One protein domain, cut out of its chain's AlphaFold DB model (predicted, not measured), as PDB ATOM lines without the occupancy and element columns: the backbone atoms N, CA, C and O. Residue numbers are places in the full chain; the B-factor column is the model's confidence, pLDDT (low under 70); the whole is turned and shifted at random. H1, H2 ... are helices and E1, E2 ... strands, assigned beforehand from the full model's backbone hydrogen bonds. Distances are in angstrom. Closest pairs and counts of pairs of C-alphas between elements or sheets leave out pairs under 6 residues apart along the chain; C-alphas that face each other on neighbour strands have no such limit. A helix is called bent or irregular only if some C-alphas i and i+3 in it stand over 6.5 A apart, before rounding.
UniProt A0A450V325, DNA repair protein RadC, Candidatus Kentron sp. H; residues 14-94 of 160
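This is residues 14 to 94 of the 160 residues of the protein "DNA repair protein RadC" of Candidatus Kentron sp. H (UniProt A0A450V325). A small three-stranded sheet has one long helix, H2, laid lengthwise over one face. H4 packs on H2 and grazes the sheet mainly by E2, with tiny H3 leading into it, and H1 sits near the end where E1 begins. The printed part has 81 residues with four named helices and three named strands, in the order H1, E1, H2, E2, E3, H3, H4, class mixed; the sheet, order E1 E2 E3, is mixed. The whole is compact, radius of gyration of the C-alphas 12.8 A, spanning 33 by 28 by 20 A.

E1 is residues 27 to 33, 20.7 A long, from C-alpha 27 at (-21.406, 16.345, 34.623). E2 is residues 62 to 69, 20.6 A, and E3 residues 74 to 76, 6.6 A. H2, residues 43 to 59, measures 24.3 A. H1 is residues 14 to 22, 12.2 A, H3 residues 77 to 80, 5.1 A, and H4 residues 82 to 88, 10.1 A, ending at C-alpha 88 (-14.519, -0.609, 32.869).

E1 and E2 are parallel at 16 degrees, with N 28 and O 62 2.8 A apart, within hydrogen-bond range. E2 and E3 form an antiparallel hairpin at 156 degrees, N 75 to O 68 2.8 A. H2 is on the sheet, two layers, at a height of 9.4 A, over E1 and E2, along the strands at 15 degrees to E2 on the local plane; its closest C-alphas to E2 are Gly 56 and Asp 62, 5.4 A. E1, H2 and E2 make a strand-helix-strand unit, parallel strands joined through a helix, with a right-handed crossover. H4 touches H2, closest C-alphas Leu 86 and Asp 50, 5.4 A, at a steep tilt of 54 degrees, the same way. H1, H3 and H4 only graze the sheet. H1 is irregular, only just: C-alphas 16 and 19 are 6.7 A apart. H1 and H3 are apart. Every O i to N i+4 pair is within hydrogen-bond range in H2, 3 of 5 in H1 and 2 of 3 in H4; H3 is too short for one.

The C-alphas farthest apart, Gln 72 and Pro 94, are 39.1 A apart. The printed part has no cut and no long link; no printed residue is under 70 in pLDDT.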
ATOM      1  N   ARG A  14     -13.727  14.494  46.488       89.88
ATOM      2  CA  ARG A  14     -14.549  15.191  47.491       89.88
ATOM      3  C   ARG A  14     -14.531  16.709  47.299       89.88
ATOM      4  O   ARG A  14     -15.586  17.334  47.312       89.88
ATOM      5  N   GLU A  15     -13.349  17.297  47.161       88.50
ATOM      6  CA  GLU A  15     -13.203  18.747  47.002       88.50
ATOM      7  C   GLU A  15     -13.621  19.194  45.601       88.50
ATOM      8  O   GLU A  15     -14.292  20.211  45.445       88.50
ATOM      9  N   ALA A  16     -13.265  18.418  44.576       89.00
ATOM     10  CA  ALA A  16     -13.567  18.771  43.196       89.00
ATOM     11  C   ALA A  16     -15.070  18.734  42.879       89.00
ATOM     12  O   ALA A  16     -15.581  19.642  42.221       89.00
ATOM     13  N   PHE A  17     -15.798  17.735  43.388       95.12
ATOM     14  CA  PHE A  17     -17.240  17.620  43.174       95.12
ATOM     15  C   PHE A  17     -18.069  18.555  44.056       95.12
ATOM     16  O   PHE A  17     -19.243  18.755  43.758       95.12
ATOM     17  N   GLN A  18     -17.496  19.182  45.093       94.56
ATOM     18  CA  GLN A  18     -18.238  20.092  45.973       94.56
ATOM     19  C   GLN A  18     -18.975  21.177  45.174       94.56
ATOM     20  O   GLN A  18     -20.168  21.404  45.373       94.56
ATOM     21  N   VAL A  19     -18.276  21.828  44.240       91.38
ATOM     22  CA  VAL A  19     -18.872  22.877  43.401       91.38
ATOM     23  C   VAL A  19     -19.885  22.290  42.421       91.38
ATOM     24  O   VAL A  19     -20.943  22.881  42.236       91.38
ATOM     25  N   ALA A  20     -19.596  21.127  41.830       94.62
ATOM     26  CA  ALA A  20     -20.501  20.461  40.896       94.62
ATOM     27  C   ALA A  20     -21.851  20.135  41.558       94.62
ATOM     28  O   ALA A  20     -22.899  20.490  41.024       94.62
ATOM     29  N   VAL A  21     -21.819  19.574  42.770       96.69
ATOM     30  CA  VAL A  21     -23.014  19.284  43.574       96.69
ATOM     31  C   VAL A  21     -23.764  20.571  43.922       96.69
ATOM     32  O   VAL A  21     -24.963  20.667  43.679       96.69
ATOM     33  N   LEU A  22     -23.068  21.596  44.429       96.75
ATOM     34  CA  LEU A  22     -23.691  22.876  44.799       96.75
ATOM     35  C   LEU A  22     -24.332  23.607  43.613       96.75
ATOM     36  O   LEU A  22     -25.234  24.421  43.803       96.75
ATOM     37  N   LYS A  23     -23.848  23.354  42.396       95.62
ATOM     38  CA  LYS A  23     -24.376  23.942  41.163       95.62
ATOM     39  C   LYS A  23     -25.387  23.047  40.447       95.62
ATOM     40  O   LYS A  23     -25.890  23.469  39.411       95.62
ATOM     41  N   GLY A  24     -25.694  21.860  40.975       95.00
ATOM     42  CA  GLY A  24     -26.583  20.901  40.314       95.00
ATOM     43  C   GLY A  24     -26.060  20.463  38.944       95.00
ATOM     44  O   GLY A  24     -26.838  20.307  38.006       95.00
ATOM     45  N   ALA A  25     -24.739  20.345  38.795       96.06
ATOM     46  CA  ALA A  25     -24.126  19.950  37.536       96.06
ATOM     47  C   ALA A  25     -24.461  18.488  37.212       96.06
ATOM     48  O   ALA A  25     -24.304  17.613  38.056       96.06
ATOM     49  N   VAL A  26     -24.858  18.225  35.966       94.94
ATOM     50  CA  VAL A  26     -25.104  16.860  35.458       94.94
ATOM     51  C   VAL A  26     -23.818  16.149  35.023       94.94
ATOM     52  O   VAL A  26     -23.801  14.938  34.823       94.94
ATOM     53  N   GLY A  27     -22.721  16.896  34.895       95.56
ATOM     54  CA  GLY A  27     -21.406  16.345  34.623       95.56
ATOM     55  C   GLY A  27     -20.296  17.385  34.697       95.56
ATOM     56  O   GLY A  27     -20.539  18.584  34.861       95.56
ATOM     57  N   VAL A  28     -19.065  16.897  34.606       95.81
ATOM     58  CA  VAL A  28     -17.821  17.657  34.731       95.81
ATOM     59  C   VAL A  28     -16.810  17.197  33.684       95.81
ATOM     60  O   VAL A  28     -16.846  16.060  33.220       95.81
ATOM     61  N   MET A  29     -15.874  18.078  33.344       95.94
ATOM     62  CA  MET A  29     -14.674  17.736  32.582       95.94
ATOM     63  C   MET A  29     -13.443  18.083  33.406       95.94
ATOM     64  O   MET A  29     -13.410  19.110  34.091       95.94
ATOM     65  N   MET A  30     -12.437  17.223  33.333       94.81
ATOM     66  CA  MET A  30     -11.140  17.447  33.957       94.81
ATOM     67  C   MET A  30     -10.189  18.058  32.934       94.81
ATOM     68  O   MET A  30     -10.221  17.694  31.761       94.81
ATOM     69  N   VAL A  31      -9.353  18.998  33.369       94.00
ATOM     70  CA  VAL A  31      -8.342  19.622  32.511       94.00
ATOM     71  C   VAL A  31      -7.074  19.840  33.322       94.00
ATOM     72  O   VAL A  31      -7.132  20.474  34.381       94.00
ATOM     73  N   HIS A  32      -5.932  19.386  32.812       89.88
ATOM     74  CA  HIS A  32      -4.626  19.768  33.347       89.88
ATOM     75  C   HIS A  32      -3.609  20.031  32.240       89.88
ATOM     76  O   HIS A  32      -3.784  19.657  31.082       89.88
ATOM     77  N   ASN A  33      -2.552  20.748  32.608       89.31
ATOM     78  CA  ASN A  33      -1.511  21.194  31.693       89.31
ATOM     79  C   ASN A  33      -0.267  20.306  31.819       89.31
ATOM     80  O   ASN A  33       0.225  20.102  32.930       89.31
ATOM     81  N   HIS A  34       0.271  19.857  30.687       87.75
ATOM     82  CA  HIS A  34       1.613  19.286  30.580       87.75
ATOM     83  C   HIS A  34       2.594  20.361  30.095       87.75
ATOM     84  O   HIS A  34       2.715  20.657  28.904       87.75
ATOM     85  N   ALA A  35       3.303  20.974  31.046       83.88
ATOM     86  CA  ALA A  35       4.232  22.073  30.776       83.88
ATOM     87  C   ALA A  35       5.506  21.642  30.018       83.88
ATOM     88  O   ALA A  35       6.221  22.490  29.488       83.88
ATOM     89  N   ASP A  36       5.781  20.340  29.942       82.38
ATOM     90  CA  ASP A  36       6.844  19.735  29.130       82.38
ATOM     91  C   ASP A  36       6.454  19.567  27.645       82.38
ATOM     92  O   ASP A  36       7.258  19.096  26.843       82.38
ATOM     93  N   ASN A  37       5.241  19.993  27.266       81.81
ATOM     94  CA  ASN A  37       4.640  19.838  25.939       81.81
ATOM     95  C   ASN A  37       4.498  18.374  25.471       81.81
ATOM     96  O   ASN A  37       4.330  18.124  24.276       81.81
ATOM     97  N   VAL A  38       4.529  17.403  26.387       84.81
ATOM     98  CA  VAL A  38       4.290  15.991  26.073       84.81
ATOM     99  C   VAL A  38       2.818  15.678  26.309       84.81
ATOM    100  O   VAL A  38       2.343  15.748  27.428       84.81
ATOM    101  N   LEU A  39       2.071  15.282  25.276       88.62
ATOM    102  CA  LEU A  39       0.644  14.946  25.422       88.62
ATOM    103  C   LEU A  39       0.372  13.533  25.953       88.62
ATOM    104  O   LEU A  39      -0.785  13.170  26.147       88.62
ATOM    105  N   MET A  40       1.408  12.719  26.152       90.94
ATOM    106  CA  MET A  40       1.239  11.338  26.590       90.94
ATOM    107  C   MET A  40       0.695  11.297  28.027       90.94
ATOM    108  O   MET A  40       1.371  11.797  28.928       90.94
ATOM    109  N   PRO A  41      -0.485  10.690  28.266       92.88
ATOM    110  CA  PRO A  41      -1.025  10.550  29.610       92.88
ATOM    111  C   PRO A  41      -0.124   9.681  30.479       92.88
ATOM    112  O   PRO A  41       0.260   8.577  30.083       92.88
ATOM    113  N   SER A  42       0.179  10.157  31.680       92.38
ATOM    114  CA  SER A  42       0.869   9.377  32.698       92.38
ATOM    115  C   SER A  42      -0.078   8.378  33.371       92.38
ATOM    116  O   SER A  42      -1.304   8.498  33.321       92.38
ATOM    117  N   GLU A  43       0.486   7.396  34.072       92.88
ATOM    118  CA  GLU A  43      -0.312   6.487  34.904       92.88
ATOM    119  C   GLU A  43      -1.008   7.222  36.059       92.88
ATOM    120  O   GLU A  43      -2.096   6.826  36.469       92.88
ATOM    121  N   ALA A  44      -0.430   8.326  36.545       91.00
ATOM    122  CA  ALA A  44      -1.069   9.176  37.546       91.00
ATOM    123  C   ALA A  44      -2.317   9.871  36.978       91.00
ATOM    124  O   ALA A  44      -3.341   9.922  37.655       91.00
ATOM    125  N   ASP A  45      -2.268  10.335  35.724       93.06
ATOM    126  CA  ASP A  45      -3.429  10.945  35.065       93.06
ATOM    127  C   ASP A  45      -4.568   9.934  34.946       93.06
ATOM    128  O   ASP A  45      -5.705  10.227  35.322       93.06
ATOM    129  N   LYS A  46      -4.262   8.714  34.488       95.06
ATOM    130  CA  LYS A  46      -5.237   7.618  34.387       95.06
ATOM    131  C   LYS A  46      -5.821   7.241  35.748       95.06
ATOM    132  O   LYS A  46      -7.035   7.095  35.859       95.06
ATOM    133  N   ASP A  47      -4.982   7.126  36.778       94.12
ATOM    134  CA  ASP A  47      -5.402   6.780  38.139       94.12
ATOM    135  C   ASP A  47      -6.372   7.808  38.729       94.12
ATOM    136  O   ASP A  47      -7.444   7.454  39.228       94.12
ATOM    137  N   VAL A  48      -6.030   9.096  38.618       93.62
ATOM    138  CA  VAL A  48      -6.895  10.182  39.089       93.62
ATOM    139  C   VAL A  48      -8.200  10.188  38.295       93.62
ATOM    140  O   VAL A  48      -9.271  10.277  38.893       93.62
ATOM    141  N   THR A  49      -8.138  10.028  36.972       95.62
ATOM    142  CA  THR A  49      -9.335   9.977  36.115       95.62
ATOM    143  C   THR A  49     -10.272   8.842  36.514       95.62
ATOM    144  O   THR A  49     -11.464   9.078  36.700       95.62
ATOM    145  N   ASP A  50      -9.752   7.626  36.699       96.19
ATOM    146  CA  ASP A  50     -10.544   6.466  37.123       96.19
ATOM    147  C   ASP A  50     -11.229   6.730  38.466       96.19
ATOM    148  O   ASP A  50     -12.444   6.579  38.609       96.19
ATOM    149  N   ARG A  51     -10.476   7.244  39.443       94.88
ATOM    150  CA  ARG A  51     -11.026   7.589  40.755       94.88
ATOM    151  C   ARG A  51     -12.159   8.615  40.660       94.88
ATOM    152  O   ARG A  51     -13.146   8.509  41.390       94.88
ATOM    153  N   PHE A  52     -12.027   9.602  39.776       96.00
ATOM    154  CA  PHE A  52     -13.061  10.601  39.520       96.00
ATOM    155  C   PHE A  52     -14.279  10.011  38.812       96.00
ATOM    156  O   PHE A  52     -15.397  10.327  39.212       96.00
ATOM    157  N   ILE A  53     -14.089   9.124  37.830       96.56
ATOM    158  CA  ILE A  53     -15.179   8.397  37.164       96.56
ATOM    159  C   ILE A  53     -15.996   7.615  38.199       96.56
ATOM    160  O   ILE A  53     -17.222   7.738  38.227       96.56
ATOM    161  N   GLN A  54     -15.341   6.855  39.086       94.88
ATOM    162  CA  GLN A  54     -16.058   6.081  40.107       94.88
ATOM    163  C   GLN A  54     -16.782   6.984  41.118       94.88
ATOM    164  O   GLN A  54     -17.926   6.718  41.479       94.88
ATOM    165  N   ALA A  55     -16.163   8.088  41.545       94.50
ATOM    166  CA  ALA A  55     -16.819   9.047  42.435       94.50
ATOM    167  C   ALA A  55     -18.022   9.738  41.763       94.50
ATOM    168  O   ALA A  55     -19.075   9.881  42.382       94.50
ATOM    169  N   GLY A  56     -17.884  10.120  40.491       95.44
ATOM    170  CA  GLY A  56     -18.946  10.714  39.686       95.44
ATOM    171  C   GLY A  56     -20.153   9.789  39.534       95.44
ATOM    172  O   GLY A  56     -21.285  10.241  39.683       95.44
ATOM    173  N   ARG A  57     -19.930   8.478  39.362       93.88
ATOM    174  CA  ARG A  57     -21.002   7.463  39.341       93.88
ATOM    175  C   ARG A  57     -21.844   7.474  40.611       93.88
ATOM    176  O   ARG A  57     -23.067   7.514  40.526       93.88
ATOM    177  N   ILE A  58     -21.195   7.491  41.777       92.50
ATOM    178  CA  ILE A  58     -21.880   7.516  43.079       92.50
ATOM    179  C   ILE A  58     -22.683   8.812  43.242       92.50
ATOM    180  O   ILE A  58     -23.802   8.795  43.751       92.50
ATOM    181  N   LEU A  59     -22.120   9.937  42.799       94.75
ATOM    182  CA  LEU A  59     -22.755  11.253  42.891       94.75
ATOM    183  C   LEU A  59     -23.787  11.523  41.787       94.75
ATOM    184  O   LEU A  59     -24.463  12.544  41.853       94.75
ATOM    185  N   GLN A  60     -23.906  10.637  40.792       95.50
ATOM    186  CA  GLN A  60     -24.684  10.850  39.565       95.50
ATOM    187  C   GLN A  60     -24.269  12.122  38.801       95.50
ATOM    188  O   GLN A  60     -25.099  12.846  38.258       95.50
ATOM    189  N   ILE A  61     -22.959  12.386  38.758       97.25
ATOM    190  CA  ILE A  61     -22.337  13.484  38.010       97.25
ATOM    191  C   ILE A  61     -21.318  12.864  37.056       97.25
ATOM    192  O   ILE A  61     -20.276  12.378  37.495       97.25
ATOM    193  N   ASP A  62     -21.610  12.865  35.754       96.69
ATOM    194  CA  ASP A  62     -20.751  12.188  34.780       96.69
ATOM    195  C   ASP A  62     -19.410  12.914  34.610       96.69
ATOM    196  O   ASP A  62     -19.361  14.137  34.466       96.69
ATOM    197  N   VAL A  63     -18.311  12.162  34.596       97.44
ATOM    198  CA  VAL A  63     -17.005  12.688  34.184       97.44
ATOM    199  C   VAL A  63     -16.919  12.476  32.683       97.44
ATOM    200  O   VAL A  63     -16.663  11.366  32.219       97.44
ATOM    201  N   MET A  64     -17.205  13.537  31.931       97.75
ATOM    202  CA  MET A  64     -17.429  13.456  30.487       97.75
ATOM    203  C   MET A  64     -16.124  13.252  29.717       97.75
ATOM    204  O   MET A  64     -16.078  12.470  28.770       97.75
ATOM    205  N   ASP A  65     -15.063  13.948  30.130       98.12
ATOM    206  CA  ASP A  65     -13.752  13.883  29.490       98.12
ATOM    207  C   ASP A  65     -12.641  14.333  30.448       98.12
ATOM    208  O   ASP A  65     -12.885  15.024  31.446       98.12
ATOM    209  N   HIS A  66     -11.411  13.974  30.092       97.00
ATOM    210  CA  HIS A  66     -10.188  14.495  30.672       97.00
ATOM    211  C   HIS A  66      -9.281  15.029  29.560       97.00
ATOM    212  O   HIS A  66      -8.842  14.285  28.682       97.00
ATOM    213  N   LEU A  67      -9.014  16.335  29.597       96.44
ATOM    214  CA  LEU A  67      -8.163  17.022  28.638       96.44
ATOM    215  C   LEU A  67      -6.769  17.265  29.215       96.44
ATOM    216  O   LEU A  67      -6.616  17.974  30.210       96.44
ATOM    217  N   ILE A  68      -5.751  16.759  28.524       95.25
ATOM    218  CA  ILE A  68      -4.364  17.183  28.722       95.25
ATOM    219  C   ILE A  68      -4.080  18.276  27.706       95.25
ATOM    220  O   ILE A  68      -4.143  18.028  26.503       95.25
ATOM    221  N   ILE A  69      -3.780  19.485  28.168       94.62
ATOM    222  CA  ILE A  69      -3.510  20.633  27.297       94.62
ATOM    223  C   ILE A  69      -2.024  20.999  27.310       94.62
ATOM    224  O   ILE A  69      -1.344  20.870  28.325       94.62
ATOM    225  N   THR A  70      -1.533  21.491  26.178       92.44
ATOM    226  CA  THR A  70      -0.218  22.131  26.027       92.44
ATOM    227  C   THR A  70      -0.401  23.504  25.380       92.44
ATOM    228  O   THR A  70      -1.519  23.933  25.097       92.44
ATOM    229  N   THR A  71       0.698  24.206  25.108       90.06
ATOM    230  CA  THR A  71       0.653  25.521  24.445       90.06
ATOM    231  C   THR A  71       0.114  25.483  23.011       90.06
ATOM    232  O   THR A  71      -0.389  26.496  22.535       90.06
ATOM    233  N   GLN A  72       0.216  24.342  22.320       89.69
ATOM    234  CA  GLN A  72      -0.109  24.234  20.890       89.69
ATOM    235  C   GLN A  72      -1.284  23.299  20.596       89.69
ATOM    236  O   GLN A  72      -1.895  23.395  19.535       89.69
ATOM    237  N   THR A  73      -1.577  22.359  21.491       93.56
ATOM    238  CA  THR A  73      -2.508  21.259  21.216       93.56
ATOM    239  C   THR A  73      -3.021  20.626  22.511       93.56
ATOM    240  O   THR A  73      -2.565  20.970  23.602       93.56
ATOM    241  N   PHE A  74      -3.961  19.691  22.398       95.75
ATOM    242  CA  PHE A  74      -4.523  18.939  23.510       95.75
ATOM    243  C   PHE A  74      -4.740  17.465  23.145       95.75
ATOM    244  O   PHE A  74      -4.843  17.105  21.973       95.75
ATOM    245  N   LEU A  75      -4.855  16.622  24.168       96.94
ATOM    246  CA  LEU A  75      -5.328  15.248  24.073       96.94
ATOM    247  C   LEU A  75      -6.617  15.115  24.882       96.94
ATOM    248  O   LEU A  75      -6.669  15.534  26.035       96.94
ATOM    249  N   SER A  76      -7.639  14.520  24.272       97.81
ATOM    250  CA  SER A  76      -8.892  14.133  24.927       97.81
ATOM    251  C   SER A  76      -8.866  12.640  25.230       97.81
ATOM    252  O   SER A  76      -8.632  11.823  24.333       97.81
ATOM    253  N   PHE A  77      -9.114  12.276  26.488       98.25
ATOM    254  CA  PHE A  77      -9.230  10.876  26.888       98.25
ATOM    255  C   PHE A  77     -10.433  10.216  26.216       98.25
ATOM    256  O   PHE A  77     -10.365   9.035  25.880       98.25
ATOM    257  N   ALA A  78     -11.524  10.957  26.003       97.81
ATOM    258  CA  ALA A  78     -12.704  10.451  25.316       97.81
ATOM    259  C   ALA A  78     -12.385  10.108  23.855       97.81
ATOM    260  O   ALA A  78     -12.640   8.989  23.418       97.81
ATOM    261  N   VAL A  79     -11.747  11.027  23.122       97.50
ATOM    262  CA  VAL A  79     -11.372  10.813  21.711       97.50
ATOM    263  C   VAL A  79     -10.334   9.700  21.562       97.50
ATOM    264  O   VAL A  79     -10.380   8.938  20.601       97.50
ATOM    265  N   ASN A  80      -9.400   9.582  22.509       95.56
ATOM    266  CA  ASN A  80      -8.372   8.542  22.486       95.56
ATOM    267  C   ASN A  80      -8.878   7.166  22.975       95.56
ATOM    268  O   ASN A  80      -8.158   6.181  22.849       95.56
ATOM    269  N   GLY A  81     -10.103   7.076  23.507       97.06
ATOM    270  CA  GLY A  81     -10.708   5.832  24.002       97.06
ATOM    271  C   GLY A  81     -10.355   5.465  25.450       97.06
ATOM    272  O   GLY A  81     -10.877   4.482  25.979       97.06
ATOM    273  N   LEU A  82      -9.537   6.272  26.131       97.31
ATOM    274  CA  LEU A  82      -9.154   6.054  27.530       97.31
ATOM    275  C   LEU A  82     -10.351   6.156  28.482       97.31
ATOM    276  O   LEU A  82     -10.405   5.430  29.470       97.31
ATOM    277  N   MET A  83     -11.342   7.006  28.188       97.50
ATOM    278  CA  MET A  83     -12.546   7.089  29.030       97.50
ATOM    279  C   MET A  83     -13.297   5.755  29.087       97.50
ATOM    280  O   MET A  83     -13.729   5.343  30.162       97.50
ATOM    281  N   ASP A  84     -13.425   5.055  27.960       97.06
ATOM    282  CA  ASP A  84     -14.133   3.771  27.892       97.06
ATOM    283  C   ASP A  84     -13.360   2.641  28.572       97.06
ATOM    284  O   ASP A  84     -13.964   1.735  29.152       97.06
ATOM    285  N   GLU A  85     -12.029   2.687  28.508       96.62
ATOM    286  CA  GLU A  85     -11.151   1.772  29.234       96.62
ATOM    287  C   GLU A  85     -11.300   1.966  30.748       96.62
ATOM    288  O   GLU A  85     -11.641   1.025  31.468       96.62
ATOM    289  N   LEU A  86     -11.140   3.201  31.230       96.56
ATOM    290  CA  LEU A  86     -11.177   3.516  32.659       96.56
ATOM    291  C   LEU A  86     -12.572   3.312  33.259       96.56
ATOM    292  O   LEU A  86     -12.699   2.817  34.376       96.56
ATOM    293  N   LYS A  87     -13.645   3.563  32.497       94.44
ATOM    294  CA  LYS A  87     -15.018   3.237  32.917       94.44
ATOM    295  C   LYS A  87     -15.202   1.743  33.228       94.44
ATOM    296  O   LYS A  87     -16.055   1.407  34.055       94.44
ATOM    297  N   LYS A  88     -14.438   0.842  32.611       92.56
ATOM    298  CA  LYS A  88     -14.519  -0.609  32.869       92.56
ATOM    299  C   LYS A  88     -13.636  -1.056  34.034       92.56
ATOM    300  O   LYS A  88     -13.775  -2.192  34.483       92.56
ATOM    301  N   ASN A  89     -12.748  -0.191  34.518       93.75
ATOM    302  CA  ASN A  89     -11.844  -0.527  35.603       93.75
ATOM    303  C   ASN A  89     -12.616  -0.788  36.907       93.75
ATOM    304  O   ASN A  89     -13.641  -0.166  37.191       93.75
ATOM    305  N   LEU A  90     -12.108  -1.734  37.697       92.94
ATOM    306  CA  LEU A  90     -12.672  -2.134  38.987       92.94
ATOM    307  C   LEU A  90     -11.859  -1.604  40.176       92.94
ATOM    308  O   LEU A  90     -12.287  -1.767  41.315       92.94
ATOM    309  N   LYS A  91     -10.707  -0.963  39.930       93.56
ATOM    310  CA  LYS A  91      -9.746  -0.541  40.963       93.56
ATOM    311  C   LYS A  91     -10.376   0.265  42.101       93.56
ATOM    312  O   LYS A  91     -10.045   0.033  43.261       93.56
ATOM    313  N   PHE A  92     -11.268   1.200  41.774       93.31
ATOM    314  CA  PHE A  92     -11.938   2.068  42.750       93.31
ATOM    315  C   PHE A  92     -13.434   1.763  42.911       93.31
ATOM    316  O   PHE A  92     -14.160   2.563  43.502       93.31
ATOM    317  N   VAL A  93     -13.904   0.624  42.395       91.94
ATOM    318  CA  VAL A  93     -15.305   0.206  42.517       91.94
ATOM    319  C   VAL A  93     -15.510  -0.476  43.877       91.94
ATOM    320  O   VAL A  93     -14.732  -1.368  44.232       91.94
ATOM    321  N   PRO A  94     -16.532  -0.097  44.665       89.44
ATOM    322  CA  PRO A  94     -16.827  -0.769  45.923       89.44
ATOM    323  C   PRO A  94     -17.092  -2.277  45.735       89.44
ATOM    324  O   PRO A  94     -17.785  -2.659  44.792       89.44
TER     325      PRO A  94